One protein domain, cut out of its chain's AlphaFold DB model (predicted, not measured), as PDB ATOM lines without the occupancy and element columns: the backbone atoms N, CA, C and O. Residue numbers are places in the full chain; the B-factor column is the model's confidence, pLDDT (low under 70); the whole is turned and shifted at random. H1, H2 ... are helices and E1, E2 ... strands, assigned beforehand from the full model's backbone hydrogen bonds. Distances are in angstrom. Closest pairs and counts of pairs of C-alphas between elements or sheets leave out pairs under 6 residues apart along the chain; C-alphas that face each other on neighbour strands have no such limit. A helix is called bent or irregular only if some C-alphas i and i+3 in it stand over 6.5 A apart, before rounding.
ATOM      1  N   SER A   6     165.275 -12.305 391.859       90.69
ATOM      2  CA  SER A   6     166.656 -12.794 391.809       90.69
ATOM      3  C   SER A   6     166.907 -13.748 390.635       90.69
ATOM      4  O   SER A   6     168.033 -13.802 390.143       90.69
ATOM      5  N   MET A   7     165.879 -14.462 390.155       92.69
ATOM      6  CA  MET A   7     165.972 -15.255 388.924       92.69
ATOM      7  C   MET A   7     166.061 -14.345 387.701       92.69
ATOM      8  O   MET A   7     166.942 -14.548 386.876       92.69
ATOM      9  N   LEU A   8     165.251 -13.280 387.639       96.00
ATOM     10  CA  LEU A   8     165.329 -12.293 386.552       96.00
ATOM     11  C   LEU A   8     166.707 -11.624 386.508       96.00
ATOM     12  O   LEU A   8     167.312 -11.526 385.447       96.00
ATOM     13  N   HIS A   9     167.259 -11.237 387.663       96.62
ATOM     14  CA  HIS A   9     168.638 -10.753 387.733       96.62
ATOM     15  C   HIS A   9     169.627 -11.766 387.159       96.62
ATOM     16  O   HIS A   9     170.538 -11.377 386.432       96.62
ATOM     17  N   HIS A  10     169.476 -13.047 387.497       95.44
ATOM     18  CA  HIS A  10     170.365 -14.091 387.013       95.44
ATOM     19  C   HIS A  10     170.266 -14.287 385.496       95.44
ATOM     20  O   HIS A  10     171.299 -14.267 384.837       95.44
ATOM     21  N   GLU A  11     169.055 -14.413 384.954       97.12
ATOM     22  CA  GLU A  11     168.802 -14.591 383.518       97.12
ATOM     23  C   GLU A  11     169.326 -13.402 382.702       97.12
ATOM     24  O   GLU A  11     170.056 -13.597 381.730       97.12
ATOM     25  N   VAL A  12     169.060 -12.168 383.148       98.25
ATOM     26  CA  VAL A  12     169.595 -10.957 382.505       98.25
ATOM     27  C   VAL A  12     171.123 -10.923 382.574       98.25
ATOM     28  O   VAL A  12     171.775 -10.599 381.587       98.25
ATOM     29  N   PHE A  13     171.722 -11.287 383.710       97.81
ATOM     30  CA  PHE A  13     173.180 -11.309 383.834       97.81
ATOM     31  C   PHE A  13     173.820 -12.353 382.910       97.81
ATOM     32  O   PHE A  13     174.799 -12.041 382.242       97.81
ATOM     33  N   GLU A  14     173.273 -13.571 382.833       97.88
ATOM     34  CA  GLU A  14     173.764 -14.601 381.905       97.88
ATOM     35  C   GLU A  14     173.658 -14.149 380.449       97.88
ATOM     36  O   GLU A  14     174.611 -14.310 379.683       97.88
ATOM     37  N   TYR A  15     172.531 -13.538 380.078       98.50
ATOM     38  CA  TYR A  15     172.334 -12.995 378.740       98.50
ATOM     39  C   TYR A  15     173.399 -11.940 378.397       98.50
ATOM     40  O   TYR A  15     174.049 -12.027 377.354       98.50
ATOM     41  N   LEU A  16     173.640 -10.980 379.293       98.31
ATOM     42  CA  LEU A  16     174.619  -9.910 379.076       98.31
ATOM     43  C   LEU A  16     176.067 -10.419 379.070       98.31
ATOM     44  O   LEU A  16     176.867  -9.970 378.253       98.31
ATOM     45  N   MET A  17     176.405 -11.398 379.912       97.94
ATOM     46  CA  MET A  17     177.722 -12.045 379.869       97.94
ATOM     47  C   MET A  17     177.938 -12.816 378.568       97.94
ATOM     48  O   MET A  17     179.036 -12.786 378.013       97.94
ATOM     49  N   LYS A  18     176.896 -13.472 378.039       98.06
ATOM     50  CA  LYS A  18     176.961 -14.106 376.719       98.06
ATOM     51  C   LYS A  18     177.260 -13.068 375.633       98.06
ATOM     52  O   LYS A  18     178.136 -13.318 374.811       98.06
ATOM     53  N   ARG A  19     176.615 -11.896 375.668       97.25
ATOM     54  CA  ARG A  19     176.920 -10.777 374.755       97.25
ATOM     55  C   ARG A  19     178.371 -10.293 374.887       97.25
ATOM     56  O   ARG A  19     179.056 -10.267 373.875       97.25
ATOM     57  N   LYS A  20     178.885 -10.057 376.104       96.00
ATOM     58  CA  LYS A  20     180.310  -9.707 376.337       96.00
ATOM     59  C   LYS A  20     181.274 -10.764 375.786       96.00
ATOM     60  O   LYS A  20     182.353 -10.444 375.309       96.00
ATOM     61  N   SER A  21     180.909 -12.047 375.836       96.19
ATOM     62  CA  SER A  21     181.769 -13.108 375.285       96.19
ATOM     63  C   SER A  21     181.853 -13.089 373.752       96.19
ATOM     64  O   SER A  21     182.821 -13.591 373.190       96.19
ATOM     65  N   GLN A  22     180.848 -12.511 373.086       96.81
ATOM     66  CA  GLN A  22     180.766 -12.369 371.630       96.81
ATOM     67  C   GLN A  22     181.356 -11.046 371.127       96.81
ATOM     68  O   GLN A  22     181.786 -10.976 369.981       96.81
ATOM     69  N   ASP A  23     181.371 -10.023 371.979       96.19
ATOM     70  CA  ASP A  23     181.844  -8.674 371.687       96.19
ATOM     71  C   ASP A  23     182.605  -8.144 372.911       96.19
ATOM     72  O   ASP A  23     182.010  -7.876 373.958       96.19
ATOM     73  N   GLN A  24     183.931  -8.030 372.791       94.38
ATOM     74  CA  GLN A  24     184.776  -7.573 373.896       94.38
ATOM     75  C   GLN A  24     184.570  -6.092 374.224       94.38
ATOM     76  O   GLN A  24     184.887  -5.709 375.342       94.38
ATOM     77  N   ASP A  25     183.962  -5.291 373.352       94.94
ATOM     78  CA  ASP A  25     183.675  -3.876 373.620       94.94
ATOM     79  C   ASP A  25     182.250  -3.673 374.171       94.94
ATOM     80  O   ASP A  25     181.806  -2.559 374.459       94.94
ATOM     81  N   PHE A  26     181.510  -4.767 374.391       97.19
ATOM     82  CA  PHE A  26     180.186  -4.723 374.994       97.19
ATOM     83  C   PHE A  26     180.262  -4.565 376.515       97.19
ATOM     84  O   PHE A  26     180.567  -5.511 377.241       97.19
ATOM     85  N   PHE A  27     179.886  -3.398 377.033       97.00
ATOM     86  CA  PHE A  27     179.850  -3.133 378.471       97.00
ATOM     87  C   PHE A  27     178.433  -2.922 379.002       97.00
ATOM     88  O   PHE A  27     177.544  -2.437 378.306       97.00
ATOM     89  N   PHE A  28     178.223  -3.263 380.273       97.06
ATOM     90  CA  PHE A  28     176.971  -3.016 380.982       97.06
ATOM     91  C   PHE A  28     177.231  -2.632 382.439       97.06
ATOM     92  O   PHE A  28     178.262  -2.961 383.026       97.06
ATOM     93  N   ARG A  29     176.266  -1.934 383.039       94.19
ATOM     94  CA  ARG A  29     176.350  -1.370 384.384       94.19
ATOM     95  C   ARG A  29     175.640  -2.263 385.408       94.19
ATOM     96  O   ARG A  29     174.408  -2.236 385.489       94.19
ATOM     97  N   PRO A  30     176.376  -3.035 386.226       93.50
ATOM     98  CA  PRO A  30     175.798  -3.766 387.346       93.50
ATOM     99  C   PRO A  30     175.500  -2.851 388.547       93.50
ATOM    100  O   PRO A  30     175.718  -1.637 388.533       93.50
ATOM    101  N   ARG A  31     175.026  -3.446 389.646       92.38
ATOM    102  CA  ARG A  31     174.903  -2.776 390.945       92.38
ATOM    103  C   ARG A  31     176.283  -2.361 391.472       92.38
ATOM    104  O   ARG A  31     177.068  -3.199 391.900       92.38
ATOM    105  N   ILE A  32     176.522  -1.052 391.524       89.88
ATOM    106  CA  ILE A  32     177.760  -0.455 392.059       89.88
ATOM    107  C   ILE A  32     177.802  -0.503 393.593       89.88
ATOM    108  O   ILE A  32     178.831  -0.832 394.181       89.88
ATOM    109  N   VAL A  33     176.682  -0.180 394.257       88.31
ATOM    110  CA  VAL A  33     176.604  -0.128 395.727       88.31
ATOM    111  C   VAL A  33     175.765  -1.272 396.279       88.31
ATOM    112  O   VAL A  33     174.563  -1.365 396.007       88.31
ATOM    113  N   ASP A  34     176.390  -2.090 397.122       89.56
ATOM    114  CA  ASP A  34     175.767  -3.242 397.769       89.56
ATOM    115  C   ASP A  34     175.166  -2.904 399.141       89.56
ATOM    116  O   ASP A  34     175.619  -3.350 400.195       89.56
ATOM    117  N   ARG A  35     174.125  -2.068 399.141       88.56
ATOM    118  CA  ARG A  35     173.340  -1.812 400.356       88.56
ATOM    119  C   ARG A  35     172.507  -3.053 400.702       88.56
ATOM    120  O   ARG A  35     171.973  -3.695 399.805       88.56
ATOM    121  N   ASP A  36     172.370  -3.362 401.990       90.00
ATOM    122  CA  ASP A  36     171.565  -4.479 402.519       90.00
ATOM    123  C   ASP A  36     171.989  -5.876 402.024       90.00
ATOM    124  O   ASP A  36     171.174  -6.811 402.015       90.00
ATOM    125  N   ASN A  37     173.261  -6.021 401.622       91.19
ATOM    126  CA  ASN A  37     173.859  -7.270 401.140       91.19
ATOM    127  C   ASN A  37     173.044  -7.899 399.987       91.19
ATOM    128  O   ASN A  37     172.739  -9.097 399.955       91.19
ATOM    129  N   ARG A  38     172.593  -7.039 399.071       92.44
ATOM    130  CA  ARG A  38     171.757  -7.357 397.910       92.44
ATOM    131  C   ARG A  38     172.510  -8.245 396.918       92.44
ATOM    132  O   ARG A  38     171.902  -9.167 396.373       92.44
ATOM    133  N   LEU A  39     173.823  -8.080 396.756       93.06
ATOM    134  CA  LEU A  39     174.635  -8.983 395.935       93.06
ATOM    135  C   LEU A  39     174.613 -10.409 396.503       93.06
ATOM    136  O   LEU A  39     174.327 -11.355 395.768       93.06
ATOM    137  N   ALA A  40     174.791 -10.610 397.813       90.56
ATOM    138  CA  ALA A  40     174.695 -11.959 398.382       90.56
ATOM    139  C   ALA A  40     173.315 -12.603 398.176       90.56
ATOM    140  O   ALA A  40     173.217 -13.821 398.012       90.56
ATOM    141  N   LYS A  41     172.257 -11.788 398.112       91.12
ATOM    142  CA  LYS A  41     170.883 -12.236 397.848       91.12
ATOM    143  C   LYS A  41     170.585 -12.463 396.358       91.12
ATOM    144  O   LYS A  41     169.648 -13.185 396.027       91.12
ATOM    145  N   GLY A  42     171.417 -11.962 395.443       93.12
ATOM    146  CA  GLY A  42     171.298 -12.201 393.995       93.12
ATOM    147  C   GLY A  42     170.780 -11.044 393.168       93.12
ATOM    148  O   GLY A  42     170.298 -11.262 392.064       93.12
ATOM    149  N   TYR A  43     170.859  -9.831 393.698       94.69
ATOM    150  CA  TYR A  43     170.400  -8.622 393.029       94.69
ATOM    151  C   TYR A  43     171.582  -7.974 392.308       94.69
ATOM    152  O   TYR A  43     172.219  -7.056 392.825       94.69
ATOM    153  N   TRP A  44     171.895  -8.487 391.119       96.12
ATOM    154  CA  TRP A  44     173.076  -8.104 390.329       96.12
ATOM    155  C   TRP A  44     172.997  -6.707 389.716       96.12
ATOM    156  O   TRP A  44     174.017  -6.096 389.418       96.12
ATOM    157  N   PHE A  45     171.786  -6.182 389.570       95.94
ATOM    158  CA  PHE A  45     171.502  -4.875 388.986       95.94
ATOM    159  C   PHE A  45     170.816  -3.977 390.017       95.94
ATOM    160  O   PHE A  45     170.433  -4.438 391.102       95.94
ATOM    161  N   LEU A  46     170.676  -2.687 389.702       93.19
ATOM    162  CA  LEU A  46     169.869  -1.768 390.508       93.19
ATOM    163  C   LEU A  46     168.406  -2.230 390.545       93.19
ATOM    164  O   LEU A  46     167.993  -3.030 389.711       93.19
ATOM    165  N   GLY A  47     167.652  -1.750 391.532       92.19
ATOM    166  CA  GLY A  47     166.272  -2.166 391.784       92.19
ATOM    167  C   GLY A  47     166.070  -2.814 393.153       92.19
ATOM    168  O   GLY A  47     166.932  -2.715 394.041       92.19
ATOM    169  N   ASP A  48     164.919  -3.454 393.312       92.75
ATOM    170  CA  ASP A  48     164.416  -4.039 394.554       92.75
ATOM    171  C   ASP A  48     163.625  -5.331 394.275       92.75
ATOM    172  O   ASP A  48     163.945  -6.060 393.343       92.75
ATOM    173  N   ASP A  49     162.634  -5.666 395.101       93.62
ATOM    174  CA  ASP A  49     161.845  -6.894 394.952       93.62
ATOM    175  C   ASP A  49     160.800  -6.822 393.820       93.62
ATOM    176  O   ASP A  49     160.214  -7.836 393.428       93.62
ATOM    177  N   ASN A  50     160.586  -5.628 393.267       95.56
ATOM    178  CA  ASN A  50     159.589  -5.347 392.244       95.56
ATOM    179  C   ASN A  50     160.181  -5.172 390.851       95.56
ATOM    180  O   ASN A  50     159.444  -5.317 389.876       95.56
ATOM    181  N   TYR A  51     161.469  -4.854 390.735       96.06
ATOM    182  CA  TYR A  51     162.114  -4.636 389.446       96.06
ATOM    183  C   TYR A  51     163.636  -4.713 389.532       96.06
ATOM    184  O   TYR A  51     164.229  -4.537 390.598       96.06
ATOM    185  N   LEU A  52     164.250  -4.902 388.368       96.38
ATOM    186  CA  LEU A  52     165.661  -4.645 388.129       96.38
ATOM    187  C   LEU A  52     165.829  -3.564 387.062       96.38
ATOM    188  O   LEU A  52     164.945  -3.381 386.228       96.38
ATOM    189  N   SER A  53     166.965  -2.870 387.079       95.81
ATOM    190  CA  SER A  53     167.305  -1.801 386.141       95.81
ATOM    191  C   SER A  53     168.738  -1.957 385.635       95.81
ATOM    192  O   SER A  53     169.674  -2.015 386.439       95.81
ATOM    193  N   VAL A  54     168.903  -2.019 384.312       96.19
ATOM    194  CA  VAL A  54     170.195  -2.162 383.623       96.19
ATOM    195  C   VAL A  54     170.482  -0.912 382.800       96.19
ATOM    196  O   VAL A  54     169.581  -0.341 382.192       96.19
ATOM    197  N   SER A  55     171.744  -0.501 382.757       95.88
ATOM    198  CA  SER A  55     172.235   0.554 381.869       95.88
ATOM    199  C   SER A  55     173.515   0.100 381.175       95.88
ATOM    200  O   SER A  55     174.148  -0.854 381.626       95.88
ATOM    201  N   PHE A  56     173.889   0.780 380.098       97.25
ATOM    202  CA  PHE A  56     175.065   0.477 379.273       97.25
ATOM    203  C   PHE A  56     176.075   1.627 379.236       97.25
ATOM    204  O   PHE A  56     177.109   1.519 378.591       97.25
ATOM    205  N   TRP A  57     175.781   2.701 379.965       95.12
ATOM    206  CA  TRP A  57     176.558   3.931 379.983       95.12
ATOM    207  C   TRP A  57     176.893   4.323 381.417       95.12
ATOM    208  O   TRP A  57     176.251   3.881 382.384       95.12
ATOM    209  N   SER A  58     177.918   5.151 381.557       88.75
ATOM    210  CA  SER A  58     178.224   5.822 382.808       88.75
ATOM    211  C   SER A  58     177.126   6.839 383.149       88.75
ATOM    212  O   SER A  58     176.331   7.262 382.308       88.75
ATOM    213  N   ALA A  59     177.048   7.176 384.431       75.88
ATOM    214  CA  ALA A  59     176.227   8.262 384.944       75.88
ATOM    215  C   ALA A  59     177.164   9.182 385.735       75.88
ATOM    216  O   ALA A  59     178.068   8.670 386.400       75.88
ATOM    217  N   GLY A  60     176.964  10.497 385.643       62.28
ATOM    218  CA  GLY A  60     177.862  11.505 386.206       62.28
ATOM    219  C   GLY A  60     178.103  11.362 387.713       62.28
ATOM    220  O   GLY A  60     177.391  10.653 388.422       62.28
ATOM    221  N   GLU A  61     179.111  12.079 388.218       50.25
ATOM    222  CA  GLU A  61     179.648  11.930 389.584       50.25
ATOM    223  C   GLU A  61     178.690  12.327 390.729       50.25
ATOM    224  O   GLU A  61     178.969  12.083 391.906       50.25
ATOM    225  N   ALA A  62     177.534  12.920 390.435       41.50
ATOM    226  CA  ALA A  62     176.686  13.543 391.443       41.50
ATOM    227  C   ALA A  62     175.766  12.552 392.173       41.50
ATOM    228  O   ALA A  62     174.575  12.527 391.902       41.50
ATOM    229  N   SER A  63     176.271  11.812 393.170       42.94
ATOM    230  CA  SER A  63     175.546  11.165 394.303       42.94
ATOM    231  C   SER A  63     174.351  10.215 394.036       42.94
ATOM    232  O   SER A  63     174.024   9.388 394.897       42.94
ATOM    233  N   ASN A  64     173.730  10.249 392.860       49.97
ATOM    234  CA  ASN A  64     172.530   9.525 392.503       49.97
ATOM    235  C   ASN A  64     172.910   8.355 391.608       49.97
ATOM    236  O   ASN A  64     173.398   8.466 390.491       49.97
ATOM    237  N   LYS A  65     172.697   7.169 392.172       65.12
ATOM    238  CA  LYS A  65     173.104   5.878 391.613       65.12
ATOM    239  C   LYS A  65     172.318   5.514 390.349       65.12
ATOM    240  O   LYS A  65     172.704   4.569 389.662       65.12
ATOM    241  N   THR A  66     171.234   6.228 390.050       78.19
ATOM    242  CA  THR A  66     170.305   5.920 388.962       78.19
ATOM    243  C   THR A  66     170.829   6.477 387.636       78.19
ATOM    244  O   THR A  66     170.998   7.686 387.527       78.19
ATOM    245  N   PRO A  67     171.097   5.626 386.637       88.25
ATOM    246  CA  PRO A  67     171.575   6.087 385.339       88.25
ATOM    247  C   PRO A  67     170.495   6.860 384.569       88.25
ATOM    248  O   PRO A  67     169.304   6.592 384.733       88.25
ATOM    249  N   ASN A  68     170.917   7.793 383.707       92.94
ATOM    250  CA  ASN A  68     170.008   8.608 382.891       92.94
ATOM    251  C   ASN A  68     169.219   7.790 381.866       92.94
ATOM    252  O   ASN A  68     168.107   8.170 381.508       92.94
ATOM    253  N   ILE A  69     169.798   6.683 381.401       95.50
ATOM    254  CA  ILE A  69     169.174   5.753 380.463       95.50
ATOM    255  C   ILE A  69     169.223   4.365 381.079       95.50
ATOM    256  O   ILE A  69     170.306   3.857 381.394       95.50
ATOM    257  N   CYS A  70     168.063   3.739 381.252       95.75
ATOM    258  CA  CYS A  70     167.993   2.373 381.741       95.75
ATOM    259  C   CYS A  70     166.822   1.588 381.158       95.75
ATOM    260  O   CYS A  70     165.771   2.140 380.837       95.75
ATOM    261  N   ILE A  71     167.009   0.275 381.071       98.00
ATOM    262  CA  ILE A  71     165.940  -0.687 380.839       98.00
ATOM    263  C   ILE A  71     165.534  -1.294 382.180       98.00
ATOM    264  O   ILE A  71     166.366  -1.820 382.921       98.00
ATOM    265  N   GLU A  72     164.253  -1.192 382.509       97.81
ATOM    266  CA  GLU A  72     163.664  -1.780 383.702       97.81
ATOM    267  C   GLU A  72     162.816  -2.992 383.349       97.81
ATOM    268  O   GLU A  72     161.999  -2.947 382.426       97.81
ATOM    269  N   ILE A  73     162.987  -4.055 384.131       98.31
ATOM    270  CA  ILE A  73     162.219  -5.293 384.027       98.31
ATOM    271  C   ILE A  73     161.565  -5.544 385.380       98.31
ATOM    272  O   ILE A  73     162.253  -5.680 386.395       98.31
ATOM    273  N   THR A  74     160.234  -5.585 385.412       97.62
ATOM    274  CA  THR A  74     159.479  -5.796 386.654       97.62
ATOM    275  C   THR A  74     159.454  -7.273 387.052       97.62
ATOM    276  O   THR A  74     159.694  -8.164 386.239       97.62
ATOM    277  N   ASN A  75     159.065  -7.577 388.289       95.06
ATOM    278  CA  ASN A  75     158.801  -8.946 388.749       95.06
ATOM    279  C   ASN A  75     157.598  -9.613 388.044       95.06
ATOM    280  O   ASN A  75     157.356 -10.808 388.221       95.06
ATOM    281  N   LYS A  76     156.859  -8.859 387.222       96.38
ATOM    282  CA  LYS A  76     155.845  -9.361 386.284       96.38
ATOM    283  C   LYS A  76     156.394  -9.568 384.868       96.38
ATOM    284  O   LYS A  76     155.640  -9.998 384.000       96.38
ATOM    285  N   ARG A  77     157.693  -9.319 384.661       96.81
ATOM    286  CA  ARG A  77     158.423  -9.361 383.381       96.81
ATOM    287  C   ARG A  77     158.022  -8.271 382.384       96.81
ATOM    288  O   ARG A  77     158.379  -8.339 381.212       96.81
ATOM    289  N   GLU A  78     157.307  -7.248 382.838       98.00
ATOM    290  CA  GLU A  78     157.014  -6.077 382.011       98.00
ATOM    291  C   GLU A  78     158.312  -5.295 381.803       98.00
ATOM    292  O   GLU A  78     159.105  -5.157 382.737       98.00
ATOM    293  N   THR A  79     158.534  -4.796 380.588       98.56
ATOM    294  CA  THR A  79     159.776  -4.107 380.222       98.56
ATOM    295  C   THR A  79     159.503  -2.674 379.798       98.56
ATOM    296  O   THR A  79     158.608  -2.409 378.990       98.56
ATOM    297  N   ARG A  80     160.304  -1.742 380.309       98.31
ATOM    298  CA  ARG A  80     160.277  -0.339 379.892       98.31
ATOM    299  C   ARG A  80     161.681   0.227 379.793       98.31
ATOM    300  O   ARG A  80     162.537  -0.126 380.594       98.31
ATOM    301  N   VAL A  81     161.895   1.137 378.855       98.38
ATOM    302  CA  VAL A  81     163.089   1.984 378.827       98.38
ATOM    303  C   VAL A  81     162.724   3.331 379.415       98.38
ATOM    304  O   VAL A  81     161.674   3.884 379.083       98.38
ATOM    305  N   ILE A  82     163.581   3.852 380.282       97.00
ATOM    306  CA  ILE A  82     163.427   5.151 380.922       97.00
ATOM    307  C   ILE A  82     164.603   6.031 380.518       97.00
ATOM    308  O   ILE A  82     165.759   5.651 380.689       97.00
ATOM    309  N   LEU A  83     164.274   7.222 380.026       96.38
ATOM    310  CA  LEU A  83     165.192   8.339 379.843       96.38
ATOM    311  C   LEU A  83     164.851   9.372 380.916       96.38
ATOM    312  O   LEU A  83     163.714   9.846 380.953       96.38
ATOM    313  N   SER A  84     165.781   9.716 381.807       93.69
ATOM    314  CA  SER A  84     165.538  10.688 382.876       93.69
ATOM    315  C   SER A  84     166.739  11.586 383.163       93.69
ATOM    316  O   SER A  84     167.848  11.125 383.415       93.69
ATOM    317  N   ALA A  85     166.486  12.890 383.196       90.44
ATOM    318  CA  ALA A  85     167.434  13.937 383.572       90.44
ATOM    319  C   ALA A  85     167.165  14.466 384.995       90.44
ATOM    320  O   ALA A  85     167.324  15.655 385.257       90.44
ATOM    321  N   LYS A  86     166.706  13.600 385.916       79.31
ATOM    322  CA  LYS A  86     166.259  13.991 387.269       79.31
ATOM    323  C   LYS A  86     167.249  14.904 388.006       79.31
ATOM    324  O   LYS A  86     166.806  15.832 388.672       79.31
ATOM    325  N   ASP A  87     168.545  14.660 387.832       71.06
ATOM    326  CA  ASP A  87     169.620  15.357 388.548       71.06
ATOM    327  C   ASP A  87     170.614  16.059 387.610       71.06
ATOM    328  O   ASP A  87     171.686  16.473 388.039       71.06
ATOM    329  N   SER A  88     170.284  16.177 386.320       76.50
ATOM    330  CA  SER A  88     171.163  16.803 385.330       76.50
ATOM    331  C   SER A  88     170.344  17.481 384.239       76.50
ATOM    332  O   SER A  88     170.053  16.898 383.195       76.50
ATOM    333  N   GLU A  89     169.960  18.738 384.479       84.25
ATOM    334  CA  GLU A  89     169.214  19.526 383.490       84.25
ATOM    335  C   GLU A  89     169.994  19.684 382.173       84.25
ATOM    336  O   GLU A  89     169.391  19.677 381.103       84.25
ATOM    337  N   GLY A  90     171.332  19.712 382.234       88.44
ATOM    338  CA  GLY A  90     172.197  19.747 381.051       88.44
ATOM    339  C   GLY A  90     172.067  18.521 380.139       88.44
ATOM    340  O   GLY A  90     172.363  18.611 378.954       88.44
ATOM    341  N   THR A  91     171.570  17.390 380.648       91.44
ATOM    342  CA  THR A  91     171.368  16.155 379.870       91.44
ATOM    343  C   THR A  91     170.002  16.136 379.155       91.44
ATOM    344  O   THR A  91     169.763  15.279 378.305       91.44
ATOM    345  N   ILE A  92     169.091  17.081 379.445       94.81
ATOM    346  CA  ILE A  92     167.738  17.134 378.850       94.81
ATOM    347  C   ILE A  92     167.763  17.176 377.311       94.81
ATOM    348  O   ILE A  92     167.028  16.381 376.720       94.81
ATOM    349  N   PRO A  93     168.569  18.031 376.640       96.44
ATOM    350  CA  PRO A  93     168.583  18.090 375.177       96.44
ATOM    351  C   PRO A  93     168.960  16.750 374.537       96.44
ATOM    352  O   PRO A  93     168.303  16.313 373.598       96.44
ATOM    353  N   PHE A  94     169.952  16.059 375.101       96.69
ATOM    354  CA  PHE A  94     170.380  14.734 374.649       96.69
ATOM    355  C   PHE A  94     169.289  13.668 374.817       96.69
ATOM    356  O   PHE A  94     169.023  12.901 373.892       96.69
ATOM    357  N   LEU A  95     168.602  13.629 375.964       96.50
ATOM    358  CA  LEU A  95     167.518  12.660 376.178       96.50
ATOM    359  C   LEU A  95     166.299  12.950 375.300       96.50
ATOM    360  O   LEU A  95     165.630  12.017 374.856       96.50
ATOM    361  N   GLN A  96     166.015  14.226 375.037       97.50
ATOM    362  CA  GLN A  96     164.967  14.614 374.102       97.50
ATOM    363  C   GLN A  96     165.312  14.164 372.680       97.50
ATOM    364  O   GLN A  96     164.460  13.583 372.014       97.50
ATOM    365  N   GLU A  97     166.549  14.387 372.231       98.19
ATOM    366  CA  GLU A  97     166.992  13.947 370.907       98.19
ATOM    367  C   GLU A  97     166.977  12.419 370.789       98.19
ATOM    368  O   GLU A  97     166.460  11.879 369.813       98.19
ATOM    369  N   THR A  98     167.411  11.715 371.837       97.94
ATOM    370  CA  THR A  98     167.293  10.253 371.938       97.94
ATOM    371  C   THR A  98     165.842   9.795 371.764       97.94
ATOM    372  O   THR A  98     165.559   8.915 370.954       97.94
ATOM    373  N   ALA A  99     164.900  10.414 372.483       97.94
ATOM    374  CA  ALA A  99     163.481  10.079 372.387       97.94
ATOM    375  C   ALA A  99     162.872  10.381 371.006       97.94
ATOM    376  O   ALA A  99     161.890   9.745 370.634       97.94
ATOM    377  N   ASN A 100     163.424  11.353 370.272       97.75
ATOM    378  CA  ASN A 100     162.981  11.708 368.924       97.75
ATOM    379  C   ASN A 100     163.548  10.762 367.854       97.75
ATOM    380  O   ASN A 100     162.870  10.481 366.867       97.75
ATOM    381  N   LYS A 101     164.795  10.306 368.025       98.00
ATOM    382  CA  LYS A 101     165.495   9.423 367.079       98.00
ATOM    383  C   LYS A 101     165.084   7.962 367.233       98.00
ATOM    384  O   LYS A 101     164.983   7.255 366.233       98.00
ATOM    385  N   CYS A 102     164.828   7.519 368.459       96.94
ATOM    386  CA  CYS A 102     164.334   6.177 368.735       96.94
ATOM    387  C   CYS A 102     162.800   6.133 368.673       96.94
ATOM    388  O   CYS A 102     162.108   7.089 369.018       96.94
ATOM    389  N   THR A 103     162.231   4.997 368.277       91.38
ATOM    390  CA  THR A 103     160.773   4.854 368.157       91.38
ATOM    391  C   THR A 103     160.129   4.411 369.477       91.38
ATOM    392  O   THR A 103     160.712   3.669 370.269       91.38
ATOM    393  N   GLY A 104     158.888   4.849 369.722       96.25
ATOM    394  CA  GLY A 104     158.056   4.350 370.828       96.25
ATOM    395  C   GLY A 104     158.235   5.047 372.182       96.25
ATOM    396  O   GLY A 104     157.589   4.645 373.155       96.25
ATOM    397  N   TYR A 105     159.056   6.096 372.269       98.25
ATOM    398  CA  TYR A 105     159.167   6.915 373.476       98.25
ATOM    399  C   TYR A 105     158.010   7.910 373.579       98.25
ATOM    400  O   TYR A 105     157.685   8.627 372.637       98.25
ATOM    401  N   ARG A 106     157.409   8.000 374.766       97.62
ATOM    402  CA  ARG A 106     156.455   9.054 375.131       97.62
ATOM    403  C   ARG A 106     157.051   9.950 376.204       97.62
ATOM    404  O   ARG A 106     157.695   9.460 377.134       97.62
ATOM    405  N   LYS A 107     156.799  11.253 376.115       97.44
ATOM    406  CA  LYS A 107     157.176  12.207 377.161       97.44
ATOM    407  C   LYS A 107     156.321  11.963 378.408       97.44
ATOM    408  O   LYS A 107     155.099  11.909 378.315       97.44
ATOM    409  N   ILE A 108     156.965  11.796 379.559       97.06
ATOM    410  CA  ILE A 108     156.305  11.580 380.856       97.06
ATOM    411  C   ILE A 108     156.205  12.894 381.632       97.06
ATOM    412  O   ILE A 108     155.186  13.172 382.255       97.06
ATOM    413  N   ASN A 109     157.258  13.712 381.589       94.25
ATOM    414  CA  ASN A 109     157.287  15.053 382.172       94.25
ATOM    415  C   ASN A 109     158.369  15.908 381.481       94.25
ATOM    416  O   ASN A 109     158.870  15.540 380.418       94.25
ATOM    417  N   LYS A 110     158.728  17.066 382.055       92.19
ATOM    418  CA  LYS A 110     159.706  17.995 381.459       92.19
ATOM    419  C   LYS A 110     161.098  17.392 381.219       92.19
ATOM    420  O   LYS A 110     161.776  17.850 380.311       92.19
ATOM    421  N   SER A 111     161.501  16.394 382.003       93.38
ATOM    422  CA  SER A 111     162.855  15.829 382.014       93.38
ATOM    423  C   SER A 111     162.864  14.298 381.930       93.38
ATOM    424  O   SER A 111     163.858  13.671 382.302       93.38
ATOM    425  N   ALA A 112     161.764  13.681 381.477       95.31
ATOM    426  CA  ALA A 112     161.672  12.231 381.371       95.31
ATOM    427  C   ALA A 112     160.815  11.738 380.199       95.31
ATOM    428  O   ALA A 112     159.734  12.272 379.924       95.31
ATOM    429  N   TRP A 113     161.272  10.647 379.587       98.19
ATOM    430  CA  TRP A 113     160.605   9.913 378.515       98.19
ATOM    431  C   TRP A 113     160.640   8.417 378.805       98.19
ATOM    432  O   TRP A 113     161.501   7.928 379.535       98.19
ATOM    433  N   GLN A 114     159.691   7.686 378.231       98.25
ATOM    434  CA  GLN A 114     159.562   6.256 378.471       98.25
ATOM    435  C   GLN A 114     159.082   5.521 377.226       98.25
ATOM    436  O   GLN A 114     158.111   5.940 376.600       98.25
ATOM    437  N   LYS A 115     159.704   4.382 376.934       98.38
ATOM    438  CA  LYS A 115     159.237   3.389 375.960       98.38
ATOM    439  C   LYS A 115     158.740   2.168 376.725       98.38
ATOM    440  O   LYS A 115     159.411   1.719 377.649       98.38
ATOM    441  N   ASN A 116     157.563   1.647 376.389       98.12
ATOM    442  CA  ASN A 116     157.037   0.414 376.986       98.12
ATOM    443  C   ASN A 116     156.984  -0.673 375.924       98.12
ATOM    444  O   ASN A 116     156.413  -0.445 374.858       98.12
ATOM    445  N   TYR A 117     157.516  -1.846 376.243       98.25
ATOM    446  CA  TYR A 117     157.342  -3.021 375.404       98.25
ATOM    447  C   TYR A 117     156.011  -3.706 375.721       98.25
ATOM    448  O   TYR A 117     155.530  -3.668 376.856       98.25
ATOM    449  N   GLN A 118     155.408  -4.317 374.703       97.12
ATOM    450  CA  GLN A 118     154.188  -5.106 374.854       97.12
ATOM    451  C   GLN A 118     154.540  -6.561 375.152       97.12
ATOM    452  O   GLN A 118     155.420  -7.130 374.519       97.12
ATOM    453  N   GLY A 119     153.815  -7.182 376.080       96.44
ATOM    454  CA  GLY A 119     154.075  -8.560 376.492       96.44
ATOM    455  C   GLY A 119     155.136  -8.674 377.588       96.44
ATOM    456  O   GLY A 119     155.441  -7.716 378.298       96.44
ATOM    457  N   ILE A 120     155.644  -9.891 377.770       96.69
ATOM    458  CA  ILE A 120     156.452 -10.289 378.936       96.69
ATOM    459  C   ILE A 120     157.755 -11.006 378.559       96.69
ATOM    460  O   ILE A 120     158.421 -11.566 379.433       96.69
ATOM    461  N   ASP A 121     158.108 -11.018 377.269       97.38
ATOM    462  CA  ASP A 121     159.370 -11.580 376.777       97.38
ATOM    463  C   ASP A 121     160.499 -10.555 376.920       97.38
ATOM    464  O   ASP A 121     160.977  -9.926 375.978       97.38
ATOM    465  N   TYR A 122     160.879 -10.337 378.169       97.81
ATOM    466  CA  TYR A 122     161.816  -9.295 378.550       97.81
ATOM    467  C   TYR A 122     163.232  -9.489 377.977       97.81
ATOM    468  O   TYR A 122     163.958  -8.505 377.845       97.81
ATOM    469  N   LEU A 123     163.631 -10.719 377.625       98.31
ATOM    470  CA  LEU A 123     164.912 -10.971 376.957       98.31
ATOM    471  C   LEU A 123     164.846 -10.571 375.482       98.31
ATOM    472  O   LEU A 123     165.773  -9.918 375.012       98.31
ATOM    473  N   ALA A 124     163.743 -10.865 374.786       98.44
ATOM    474  CA  ALA A 124     163.528 -10.363 373.429       98.44
ATOM    475  C   ALA A 124     163.438  -8.825 373.401       98.44
ATOM    476  O   ALA A 124     163.989  -8.180 372.511       98.44
ATOM    477  N   HIS A 125     162.807  -8.208 374.405       98.50
ATOM    478  CA  HIS A 125     162.768  -6.745 374.535       98.50
ATOM    479  C   HIS A 125     164.154  -6.140 374.782       98.50
ATOM    480  O   HIS A 125     164.483  -5.095 374.223       98.50
ATOM    481  N   LEU A 126     164.966  -6.787 375.622       98.50
ATOM    482  CA  LEU A 126     166.349  -6.387 375.856       98.50
ATOM    483  C   LEU A 126     167.182  -6.522 374.576       98.50
ATOM    484  O   LEU A 126     167.936  -5.612 374.253       98.50
ATOM    485  N   GLU A 127     167.021  -7.611 373.829       98.31
ATOM    486  CA  GLU A 127     167.689  -7.817 372.542       98.31
ATOM    487  C   GLU A 127     167.301  -6.750 371.509       98.31
ATOM    488  O   GLU A 127     168.179  -6.146 370.897       98.31
ATOM    489  N   SER A 128     166.005  -6.464 371.364       98.12
ATOM    490  CA  SER A 128     165.500  -5.386 370.502       98.12
ATOM    491  C   SER A 128     166.090  -4.032 370.908       98.12
ATOM    492  O   SER A 128     166.654  -3.338 370.068       98.12
ATOM    493  N   PHE A 129     166.098  -3.695 372.205       98.50
ATOM    494  CA  PHE A 129     166.741  -2.468 372.689       98.50
ATOM    495  C   PHE A 129     168.224  -2.391 372.304       98.50
ATOM    496  O   PHE A 129     168.692  -1.348 371.849       98.50
ATOM    497  N   LEU A 130     168.968  -3.486 372.483       98.25
ATOM    498  CA  LEU A 130     170.397  -3.546 372.177       98.25
ATOM    499  C   LEU A 130     170.699  -3.426 370.680       98.25
ATOM    500  O   LEU A 130     171.762  -2.920 370.332       98.25
ATOM    501  N   ASN A 131     169.800  -3.893 369.814       97.81
ATOM    502  CA  ASN A 131     170.000  -3.892 368.366       97.81
ATOM    503  C   ASN A 131     169.426  -2.643 367.677       97.81
ATOM    504  O   ASN A 131     169.896  -2.278 366.603       97.81
ATOM    505  N   GLU A 132     168.419  -1.998 368.269       97.94
ATOM    506  CA  GLU A 132     167.702  -0.869 367.664       97.94
ATOM    507  C   GLU A 132     168.053   0.461 368.341       97.94
ATOM    508  O   GLU A 132     168.562   1.375 367.696       97.94
ATOM    509  N   ASP A 133     167.806   0.575 369.649       98.44
ATOM    510  CA  ASP A 133     167.922   1.846 370.372       98.44
ATOM    511  C   ASP A 133     169.375   2.130 370.789       98.44
ATOM    512  O   ASP A 133     169.842   3.262 370.666       98.44
ATOM    513  N   LYS A 134     170.107   1.122 371.291       98.31
ATOM    514  CA  LYS A 134     171.467   1.310 371.827       98.31
ATOM    515  C   LYS A 134     172.436   1.924 370.800       98.31
ATOM    516  O   LYS A 134     173.077   2.902 371.172       98.31
ATOM    517  N   PRO A 135     172.527   1.456 369.537       98.38
ATOM    518  CA  PRO A 135     173.459   2.039 368.565       98.38
ATOM    519  C   PRO A 135     173.158   3.511 368.247       98.38
ATOM    520  O   PRO A 135     174.070   4.304 368.031       98.38
ATOM    521  N   ILE A 136     171.876   3.896 368.257       98.62
ATOM    522  CA  ILE A 136     171.455   5.292 368.072       98.62
ATOM    523  C   ILE A 136     171.915   6.134 369.265       98.62
ATOM    524  O   ILE A 136     172.457   7.222 369.081       98.62
ATOM    525  N   ILE A 137     171.719   5.626 370.484       98.38
ATOM    526  CA  ILE A 137     172.139   6.307 371.711       98.38
ATOM    527  C   ILE A 137     173.662   6.459 371.755       98.38
ATOM    528  O   ILE A 137     174.138   7.546 372.067       98.38
ATOM    529  N   ASP A 138     174.414   5.412 371.409       98.31
ATOM    530  CA  ASP A 138     175.878   5.454 371.353       98.31
ATOM    531  C   ASP A 138     176.351   6.565 370.397       98.31
ATOM    532  O   ASP A 138     177.139   7.424 370.787       98.31
ATOM    533  N   SER A 139     175.779   6.635 369.190       98.50
ATOM    534  CA  SER A 139     176.100   7.685 368.211       98.50
ATOM    535  C   SER A 139     175.726   9.098 368.693       98.50
ATOM    536  O   SER A 139     176.425  10.076 368.407       98.50
ATOM    537  N   LEU A 140     174.635   9.240 369.451       98.38
ATOM    538  CA  LEU A 140     174.257  10.520 370.056       98.38
ATOM    539  C   LEU A 140     175.208  10.932 371.185       98.38
ATOM    540  O   LEU A 140     175.493  12.118 371.319       98.38
ATOM    541  N   ILE A 141     175.722   9.987 371.974       97.38
ATOM    542  CA  ILE A 141     176.725  10.278 373.006       97.38
ATOM    543  C   ILE A 141     178.006  10.800 372.356       97.38
ATOM    544  O   ILE A 141     178.507  11.843 372.768       97.38
ATOM    545  N   GLU A 142     178.488  10.139 371.302       97.31
ATOM    546  CA  GLU A 142     179.687  10.567 370.568       97.31
ATOM    547  C   GLU A 142     179.533  11.956 369.935       97.31
ATOM    548  O   GLU A 142     180.474  12.746 369.926       97.31
ATOM    549  N   SER A 143     178.352  12.261 369.390       97.94
ATOM    550  CA  SER A 143     178.124  13.511 368.654       97.94
ATOM    551  C   SER A 143     177.729  14.698 369.531       97.94
ATOM    552  O   SER A 143     177.981  15.839 369.142       97.94
ATOM    553  N   MET A 144     177.096  14.458 370.682       97.06
ATOM    554  CA  MET A 144     176.577  15.521 371.549       97.06
ATOM    555  C   MET A 144     177.401  15.750 372.818       97.06
ATOM    556  O   MET A 144     177.192  16.782 373.451       97.06
ATOM    557  N   ASP A 145     178.272  14.809 373.204       94.31
ATOM    558  CA  ASP A 145     179.049  14.833 374.455       94.31
ATOM    559  C   ASP A 145     178.200  15.241 375.684       94.31
ATOM    560  O   ASP A 145     178.437  16.268 376.332       94.31
ATOM    561  N   PRO A 146     177.108  14.505 375.974       93.06
ATOM    562  CA  PRO A 146     176.171  14.894 377.016       93.06
ATOM    563  C   PRO A 146     176.824  14.873 378.407       93.06
ATOM    564  O   PRO A 146     177.465  13.891 378.789       93.06
ATOM    565  N   PRO A 147     176.577  15.894 379.249       89.25
ATOM    566  CA  PRO A 147     177.196  15.967 380.562       89.25
ATOM    567  C   PRO A 147     176.789  14.765 381.417       89.25
ATOM    568  O   PRO A 147     175.600  14.505 381.637       89.25
ATOM    569  N   GLY A 148     177.797  14.044 381.914       86.31
ATOM    570  CA  GLY A 148     177.622  12.917 382.823       86.31
ATOM    571  C   GLY A 148     177.072  11.640 382.183       86.31
ATOM    572  O   GLY A 148     176.698  10.739 382.928       86.31
ATOM    573  N   VAL A 149     177.008  11.528 380.856       91.81
ATOM    574  CA  VAL A 149     176.647  10.275 380.178       91.81
ATOM    575  C   VAL A 149     177.761   9.919 379.206       91.81
ATOM    576  O   VAL A 149     178.036  10.667 378.280       91.81
ATOM    577  N   GLY A 150     178.401   8.773 379.414       92.69
ATOM    578  CA  GLY A 150     179.513   8.333 378.577       92.69
ATOM    579  C   GLY A 150     179.645   6.819 378.523       92.69
ATOM    580  O   GLY A 150     178.831   6.078 379.079       92.69
ATOM    581  N   PHE A 151     180.686   6.346 377.853       95.62
ATOM    582  CA  PHE A 151     180.954   4.917 377.737       95.62
ATOM    583  C   PHE A 151     181.567   4.341 379.016       95.62
ATOM    584  O   PHE A 151     182.188   5.042 379.816       95.62
ATOM    585  N   LEU A 152     181.322   3.051 379.226       94.81
ATOM    586  CA  LEU A 152     182.001   2.251 380.241       94.81
ATOM    587  C   LEU A 152     183.280   1.666 379.634       94.81
ATOM    588  O   LEU A 152     183.371   1.526 378.417       94.81
ATOM    589  N   ASP A 153     184.226   1.282 380.485       93.81
ATOM    590  CA  ASP A 153     185.504   0.702 380.080       93.81
ATOM    591  C   ASP A 153     185.798  -0.621 380.810       93.81
ATOM    592  O   ASP A 153     185.035  -1.089 381.669       93.81
ATOM    593  N   ASP A 154     186.928  -1.237 380.461       94.81
ATOM    594  CA  ASP A 154     187.382  -2.478 381.085       94.81
ATOM    595  C   ASP A 154     187.645  -2.312 382.580       94.81
ATOM    596  O   ASP A 154     187.250  -3.176 383.360       94.81
ATOM    597  N   ALA A 155     188.216  -1.183 383.009       94.06
ATOM    598  CA  ALA A 155     188.476  -0.923 384.422       94.06
ATOM    599  C   ALA A 155     187.175  -0.939 385.242       94.06
ATOM    600  O   ALA A 155     187.092  -1.582 386.294       94.06
ATOM    601  N   PHE A 156     186.122  -0.289 384.738       92.94
ATOM    602  CA  PHE A 156     184.793  -0.328 385.329       92.94
ATOM    603  C   PHE A 156     184.233  -1.757 385.347       92.94
ATOM    604  O   PHE A 156     183.707  -2.222 386.369       92.94
ATOM    605  N   HIS A 157     184.333  -2.469 384.225       92.94
ATOM    606  CA  HIS A 157     183.802  -3.820 384.095       92.94
ATOM    607  C   HIS A 157     184.492  -4.803 385.049       92.94
ATOM    608  O   HIS A 157     183.817  -5.480 385.828       92.94
ATOM    609  N   GLU A 158     185.822  -4.850 385.058       93.94
ATOM    610  CA  GLU A 158     186.618  -5.662 385.980       93.94
ATOM    611  C   GLU A 158     186.257  -5.356 387.434       93.94
ATOM    612  O   GLU A 158     185.980  -6.267 388.221       93.94
ATOM    613  N   GLN A 159     186.164  -4.070 387.780       93.62
ATOM    614  CA  GLN A 159     185.871  -3.655 389.142       93.62
ATOM    615  C   GLN A 159     184.486  -4.110 389.613       93.62
ATOM    616  O   GLN A 159     184.362  -4.563 390.755       93.62
ATOM    617  N   TYR A 160     183.433  -3.946 388.808       93.94
ATOM    618  CA  TYR A 160     182.056  -4.140 389.279       93.94
ATOM    619  C   TYR A 160     181.410  -5.443 388.815       93.94
ATOM    620  O   TYR A 160     180.691  -6.072 389.596       93.94
ATOM    621  N   VAL A 161     181.672  -5.890 387.587       94.94
ATOM    622  CA  VAL A 161     181.200  -7.197 387.106       94.94
ATOM    623  C   VAL A 161     182.018  -8.317 387.750       94.94
ATOM    624  O   VAL A 161     181.432  -9.316 388.178       94.94
ATOM    625  N   GLY A 162     183.327  -8.117 387.954       93.75
ATOM    626  CA  GLY A 162     184.187  -9.055 388.686       93.75
ATOM    627  C   GLY A 162     183.649  -9.391 390.084       93.75
ATOM    628  O   GLY A 162     183.499 -10.562 390.430       93.75
ATOM    629  N   ARG A 163     183.190  -8.383 390.843       93.62
ATOM    630  CA  ARG A 163     182.551  -8.588 392.163       93.62
ATOM    631  C   ARG A 163     181.335  -9.512 392.104       93.62
ATOM    632  O   ARG A 163     181.104 -10.289 393.033       93.62
ATOM    633  N   ILE A 164     180.529  -9.427 391.043       94.06
ATOM    634  CA  ILE A 164     179.361 -10.300 390.874       94.06
ATOM    635  C   ILE A 164     179.805 -11.726 390.569       94.06
ATOM    636  O   ILE A 164     179.251 -12.664 391.147       94.06
ATOM    637  N   ILE A 165     180.795 -11.898 389.693       93.38
ATOM    638  CA  ILE A 165     181.362 -13.213 389.368       93.38
ATOM    639  C   ILE A 165     181.867 -13.893 390.650       93.38
ATOM    640  O   ILE A 165     181.464 -15.025 390.942       93.38
TER     641      ILE A 165
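What this domain is: This is residues 6 to 165 of the 187 residues of an uncharacterized protein of Candidatus Margulisbacteria bacterium GWD2_39_127 (UniProt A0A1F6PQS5). A strongly twisted sheet of five strands forms a wall, with H1, H4a and H3 over one face and no named helix on the other. H4 bends, and its second arm H4b leaves the sheet to pack on H3, while H2 and H5 lie off the sheet. The printed part has 160 residues, with five named helices and five named strands in the order H1 H2 E1 E2 E3 H3 E4 E5 H4 H5, class mixed. The sheet, E1 E2 E3 E5 E4, is all antiparallel. The whole is compact and rounded, with radius of gyration of the C-alphas 14.8 A and spans of 38 by 36 by 32 A.

How they stand to each other: Start at H1, residues 6 to 22, on the sheet over E1, residues 51 to 54, at a height over the sheet of 10.8 A; the closest C-alphas, of His 9 and Leu 52, are 6.8 A apart. H2, residues 35 to 41, is irregular, C-alphas 36 and 39 being 8.5 A apart, and is not on the sheet. E1, E2, residues 69 to 74, and E3, residues 79 to 84, make a meander, each strand the antiparallel neighbour of the one before; look for N 52 and O 73 at 2.9 A and N 72 and O 80 at 2.8 A. H3, residues 89 to 101, is irregular too, C-alphas 90 and 93 being 7.1 A apart. E3, H3 and E4, residues 105 to 109, form a split strand-helix-strand unit with a right-handed crossover, two strands running the same way with E5, residues 112 to 116, between them. N 81 and O 115 are 2.8 A apart, and in the hairpin E4 and E5, N 106 and O 114 are 2.8 A apart. H4, residues 122 to 144, was assigned as one helix by its hydrogen bonds but is bent, C-alphas 132 and 135 being 6.5 A apart. H4a, residues 122 to 132, lies over E2 and E3 at a height of 9.5 A, with H1, H3 and H4a making two layers with the sheet, helices on one face. H4b, residues 135 to 144, touches H3, closest at the C-alphas of Thr 98 and Ile 137, 6.3 A apart. H5, residues 154 to 165, is close but not clearly touching H2, the C-alphas of Leu 39 and Ile 164 being 7.0 A apart. Every O i to N i+4 pair is within hydrogen-bond range in H1, H4a and H4b; H3 has 7 of 9, H5 6 of 8, and H2 1 of 3, beside 3 of 4 O i to N i+3 pairs.

Where its parts are: Find C-alpha 6 at (166.656, -12.794, 391.809); from there H1 runs 24.6 A. H3 spans 19.6 A, E2 16.3 A and E3 16.1 A. H5 ends at C-alpha 165, (181.362, -13.213, 389.368).

The domain as a whole: The C-alphas farthest apart, of Lys 41 and Ser 143, are 39.6 A apart. The printed part has no cut; the links H1 to H2 and E1 to E2 are long. Residues 60 to 65 have pLDDT under 70.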